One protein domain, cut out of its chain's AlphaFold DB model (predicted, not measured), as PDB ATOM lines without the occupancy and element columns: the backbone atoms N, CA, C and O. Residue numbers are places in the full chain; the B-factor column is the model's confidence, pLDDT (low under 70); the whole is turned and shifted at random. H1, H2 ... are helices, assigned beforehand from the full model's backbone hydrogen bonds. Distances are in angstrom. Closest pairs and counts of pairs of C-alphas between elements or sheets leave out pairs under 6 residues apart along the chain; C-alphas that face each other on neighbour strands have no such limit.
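What this domain is: This is residues 423 to 464 of the 585 residues of the protein "BZIP domain-containing protein" of Kockovaella imperatae (UniProt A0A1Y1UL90). What is the shape? A short helix, H1, is loosely side by side with the first part of a long one, H2; the backbone folds back between them, and residues 451 to 464 stick out free. What is it made of? The printed part has 42 residues with two named helices, H1 then H2, and no named strand: all helix. It is loose, with a radius of gyration of the C-alphas of 12.6 A and spans of 37 by 17 by 13 A.

Where its parts are: Where is H1? Residues 426 to 432, from C-alpha 426 at (66.507, 190.176, 213.204). Where is H2? Residues 440 to 457, 25.9 A long from first to last C-alpha, ending at C-alpha 457 (62.476, 207.261, 214.514).

How they stand to each other: Do they touch? H1 and H2 are close but not clearly touching; their closest C-alphas, Ser 430 and Tyr 443, are 7.8 A apart. They run opposite ways at a shallow tilt of 23 degrees. And their backbones? In both, every O i to N i+4 pair is within hydrogen-bond range.

The domain as a whole: Any cut? The printed part has none, and the link is short. Where is pLDDT under 70? Residues 423 to 424 and 454 to 464.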
ATOM      1  N   ASN A 423      70.981 194.821 219.321       58.19
ATOM      2  CA  ASN A 423      71.928 195.431 218.380       58.19
ATOM      3  C   ASN A 423      72.155 194.571 217.121       58.19
ATOM      4  O   ASN A 423      72.416 195.129 216.059       58.19
ATOM      5  N   GLY A 424      72.013 193.243 217.221       65.38
ATOM      6  CA  GLY A 424      72.112 192.316 216.083       65.38
ATOM      7  C   GLY A 424      70.911 192.362 215.129       65.38
ATOM      8  O   GLY A 424      69.840 192.909 215.447       65.38
ATOM      9  N   THR A 425      71.064 191.759 213.952       73.81
ATOM     10  CA  THR A 425      70.022 191.722 212.911       73.81
ATOM     11  C   THR A 425      68.866 190.803 213.331       73.81
ATOM     12  O   THR A 425      69.050 189.871 214.110       73.81
ATOM     13  N   PHE A 426      67.639 191.050 212.852       79.69
ATOM     14  CA  PHE A 426      66.507 190.176 213.204       79.69
ATOM     15  C   PHE A 426      66.673 188.748 212.650       79.69
ATOM     16  O   PHE A 426      66.345 187.803 213.359       79.69
ATOM     17  N   ALA A 427      67.239 188.596 211.445       79.06
ATOM     18  CA  ALA A 427      67.577 187.299 210.846       79.06
ATOM     19  C   ALA A 427      68.528 186.487 211.749       79.06
ATOM     20  O   ALA A 427      68.130 185.459 212.282       79.06
ATOM     21  N   GLU A 428      69.706 187.040 212.041       78.00
ATOM     22  CA  GLU A 428      70.730 186.524 212.967       78.00
ATOM     23  C   GLU A 428      70.167 186.122 214.351       78.00
ATOM     24  O   GLU A 428      70.468 185.048 214.884       78.00
ATOM     25  N   TRP A 429      69.276 186.942 214.924       84.12
ATOM     26  CA  TRP A 429      68.570 186.600 216.166       84.12
ATOM     27  C   TRP A 429      67.562 185.447 215.985       84.12
ATOM     28  O   TRP A 429      67.399 184.619 216.878       84.12
ATOM     29  N   SER A 430      66.878 185.369 214.841       85.38
ATOM     30  CA  SER A 430      65.896 184.316 214.543       85.38
ATOM     31  C   SER A 430      66.520 182.971 214.144       85.38
ATOM     32  O   SER A 430      65.909 181.930 214.371       85.38
ATOM     33  N   GLU A 431      67.740 182.980 213.603       82.62
ATOM     34  CA  GLU A 431      68.542 181.786 213.307       82.62
ATOM     35  C   GLU A 431      69.097 181.161 214.594       82.62
ATOM     36  O   GLU A 431      69.055 179.944 214.780       82.62
ATOM     37  N   SER A 432      69.556 181.998 215.529       82.56
ATOM     38  CA  SER A 432      70.006 181.545 216.849       82.56
ATOM     39  C   SER A 432      68.839 181.077 217.737       82.56
ATOM     40  O   SER A 432      68.942 180.032 218.387       82.56
ATOM     41  N   ASN A 433      67.693 181.768 217.716       81.94
ATOM     42  CA  ASN A 433      66.521 181.429 218.531       81.94
ATOM     43  C   ASN A 433      65.396 180.757 217.731       81.94
ATOM     44  O   ASN A 433      64.403 181.393 217.405       81.94
ATOM     45  N   HIS A 434      65.492 179.444 217.521       82.88
ATOM     46  CA  HIS A 434      64.502 178.634 216.794       82.88
ATOM     47  C   HIS A 434      63.032 178.867 217.226       82.88
ATOM     48  O   HIS A 434      62.683 178.817 218.416       82.88
ATOM     49  N   PHE A 435      62.134 179.040 216.248       86.62
ATOM     50  CA  PHE A 435      60.702 179.263 216.474       86.62
ATOM     51  C   PHE A 435      59.962 178.020 216.995       86.62
ATOM     52  O   PHE A 435      60.000 176.946 216.398       86.62
ATOM     53  N   ASN A 436      59.234 178.179 218.100       88.62
ATOM     54  CA  ASN A 436      58.283 177.214 218.653       88.62
ATOM     55  C   ASN A 436      57.273 177.940 219.570       88.62
ATOM     56  O   ASN A 436      57.450 179.116 219.887       88.62
ATOM     57  N   LEU A 437      56.232 177.249 220.056       79.19
ATOM     58  CA  LEU A 437      55.194 177.864 220.907       79.19
ATOM     59  C   LEU A 437      55.738 178.538 222.185       79.19
ATOM     60  O   LEU A 437      55.098 179.452 222.696       79.19
ATOM     61  N   ARG A 438      56.904 178.122 222.698       79.69
ATOM     62  CA  ARG A 438      57.532 178.694 223.901       79.69
ATOM     63  C   ARG A 438      58.442 179.889 223.592       79.69
ATOM     64  O   ARG A 438      58.618 180.733 224.463       79.69
ATOM     65  N   THR A 439      58.994 179.986 222.379       82.62
ATOM     66  CA  THR A 439      59.750 181.165 221.903       82.62
ATOM     67  C   THR A 439      58.873 182.183 221.165       82.62
ATOM     68  O   THR A 439      59.317 183.303 220.926       82.62
ATOM     69  N   MET A 440      57.610 181.851 220.864       84.50
ATOM     70  CA  MET A 440      56.629 182.727 220.206       84.50
ATOM     71  C   MET A 440      56.554 184.132 220.827       84.50
ATOM     72  O   MET A 440      56.584 185.121 220.094       84.50
ATOM     73  N   ASP A 441      56.475 184.252 222.157       78.88
ATOM     74  CA  ASP A 441      56.407 185.570 222.801       78.88
ATOM     75  C   ASP A 441      57.757 186.307 222.793       78.88
ATOM     76  O   ASP A 441      57.768 187.533 222.735       78.88
ATOM     77  N   SER A 442      58.895 185.606 222.715       80.75
ATOM     78  CA  SER A 442      60.204 186.227 222.451       80.75
ATOM     79  C   SER A 442      60.284 186.798 221.029       80.75
ATOM     80  O   SER A 442      60.738 187.927 220.850       80.75
ATOM     81  N   TYR A 443      59.778 186.065 220.028       86.88
ATOM     82  CA  TYR A 443      59.649 186.551 218.646       86.88
ATOM     83  C   TYR A 443      58.742 187.779 218.567       86.88
ATOM     84  O   TYR A 443      59.113 188.786 217.963       86.88
ATOM     85  N   ARG A 444      57.577 187.731 219.228       86.19
ATOM     86  CA  ARG A 444      56.683 188.890 219.352       86.19
ATOM     87  C   ARG A 444      57.406 190.059 220.014       86.19
ATOM     88  O   ARG A 444      57.413 191.139 219.438       86.19
ATOM     89  N   MET A 445      58.067 189.863 221.156       81.44
ATOM     90  CA  MET A 445      58.802 190.937 221.829       81.44
ATOM     91  C   MET A 445      59.888 191.560 220.944       81.44
ATOM     92  O   MET A 445      60.001 192.782 220.942       81.44
ATOM     93  N   GLN A 446      60.640 190.784 220.159       83.75
ATOM     94  CA  GLN A 446      61.622 191.327 219.210       83.75
ATOM     95  C   GLN A 446      60.961 192.141 218.088       83.75
ATOM     96  O   GLN A 446      61.352 193.288 217.868       83.75
ATOM     97  N   ILE A 447      59.932 191.599 217.425       84.31
ATOM     98  CA  ILE A 447      59.202 192.293 216.348       84.31
ATOM     99  C   ILE A 447      58.582 193.596 216.872       84.31
ATOM    100  O   ILE A 447      58.802 194.661 216.300       84.31
ATOM    101  N   TRP A 448      57.871 193.541 218.002       80.75
ATOM    102  CA  TRP A 448      57.230 194.710 218.609       80.75
ATOM    103  C   TRP A 448      58.249 195.736 219.128       80.75
ATOM    104  O   TRP A 448      58.027 196.932 218.968       80.75
ATOM    105  N   SER A 449      59.389 195.309 219.686       81.19
ATOM    106  CA  SER A 449      60.448 196.232 220.137       81.19
ATOM    107  C   SER A 449      61.141 196.940 218.970       81.19
ATOM    108  O   SER A 449      61.488 198.117 219.083       81.19
ATOM    109  N   ARG A 450      61.336 196.248 217.841       76.19
ATOM    110  CA  ARG A 450      61.935 196.820 216.624       76.19
ATOM    111  C   ARG A 450      60.952 197.767 215.921       76.19
ATOM    112  O   ARG A 450      61.324 198.906 215.649       76.19
ATOM    113  N   LEU A 451      59.681 197.379 215.785       79.94
ATOM    114  CA  LEU A 451      58.603 198.239 215.274       79.94
ATOM    115  C   LEU A 451      58.388 199.497 216.142       79.94
ATOM    116  O   LEU A 451      58.208 200.595 215.621       79.94
ATOM    117  N   ALA A 452      58.465 199.374 217.472       76.25
ATOM    118  CA  ALA A 452      58.362 200.518 218.380       76.25
ATOM    119  C   ALA A 452      59.542 201.501 218.245       76.25
ATOM    120  O   ALA A 452      59.347 202.709 218.395       76.25
ATOM    121  N   ARG A 453      60.754 201.013 217.928       70.75
ATOM    122  CA  ARG A 453      61.910 201.865 217.589       70.75
ATOM    123  C   ARG A 453      61.710 202.581 216.250       70.75
ATOM    124  O   ARG A 453      62.001 203.770 216.164       70.75
ATOM    125  N   GLU A 454      61.176 201.904 215.236       64.94
ATOM    126  CA  GLU A 454      60.861 202.512 213.934       64.94
ATOM    127  C   GLU A 454      59.810 203.630 214.072       64.94
ATOM    128  O   GLU A 454      60.064 204.773 213.693       64.94
ATOM    129  N   ALA A 455      58.698 203.355 214.762       69.88
ATOM    130  CA  ALA A 455      57.654 204.338 215.074       69.88
ATOM    131  C   ALA A 455      58.111 205.479 216.018       69.88
ATOM    132  O   ALA A 455      57.386 206.464 216.204       69.88
ATOM    133  N   ALA A 456      59.293 205.364 216.635       65.19
ATOM    134  CA  ALA A 456      59.959 206.452 217.348       65.19
ATOM    135  C   ALA A 456      60.885 207.267 216.422       65.19
ATOM    136  O   ALA A 456      60.869 208.494 216.494       65.19
ATOM    137  N   ALA A 457      61.622 206.612 215.517       59.72
ATOM    138  CA  ALA A 457      62.476 207.261 214.514       59.72
ATOM    139  C   ALA A 457      61.680 208.080 213.476       59.72
ATOM    140  O   ALA A 457      62.156 209.102 212.979       59.72
ATOM    141  N   GLU A 458      60.439 207.678 213.187       57.59
ATOM    142  CA  GLU A 458      59.490 208.480 212.404       57.59
ATOM    143  C   GLU A 458      59.222 209.848 213.049       57.59
ATOM    144  O   GLU A 458      59.253 210.882 212.382       57.59
ATOM    145  N   LYS A 459      59.013 209.866 214.373       58.47
ATOM    146  CA  LYS A 459      58.667 211.070 215.148       58.47
ATOM    147  C   LYS A 459      59.837 212.039 215.309       58.47
ATOM    148  O   LYS A 459      59.608 213.204 215.612       58.47
ATOM    149  N   THR A 460      61.070 211.578 215.101       58.81
ATOM    150  CA  THR A 460      62.280 212.413 215.104       58.81
ATOM    151  C   THR A 460      62.692 212.881 213.704       58.81
ATOM    152  O   THR A 460      63.756 213.478 213.550       58.81
ATOM    153  N   SER A 461      61.853 212.673 212.679       54.44
ATOM    154  CA  SER A 461      62.058 213.158 211.300       54.44
ATOM    155  C   SER A 461      63.380 212.720 210.644       54.44
ATOM    156  O   SER A 461      63.903 213.402 209.765       54.44
ATOM    157  N   ILE A 462      63.919 211.563 211.041       55.91
ATOM    158  CA  ILE A 462      65.159 211.022 210.469       55.91
ATOM    159  C   ILE A 462      64.908 210.617 209.000       55.91
ATOM    160  O   ILE A 462      63.938 209.886 208.735       55.91
ATOM    161  N   PRO A 463      65.751 211.066 208.041       52.94
ATOM    162  CA  PRO A 463      65.567 210.788 206.619       52.94
ATOM    163  C   PRO A 463      65.605 209.286 206.322       52.94
ATOM    164  O   PRO A 463      66.333 208.521 206.957       52.94
ATOM    165  N   VAL A 464      64.803 208.875 205.336       55.78
ATOM    166  CA  VAL A 464      64.449 207.470 205.062       55.78
ATOM    167  C   VAL A 464      65.666 206.577 204.791       55.78
ATOM    168  O   VAL A 464      65.621 205.384 205.081       55.78
TER     169      VAL A 464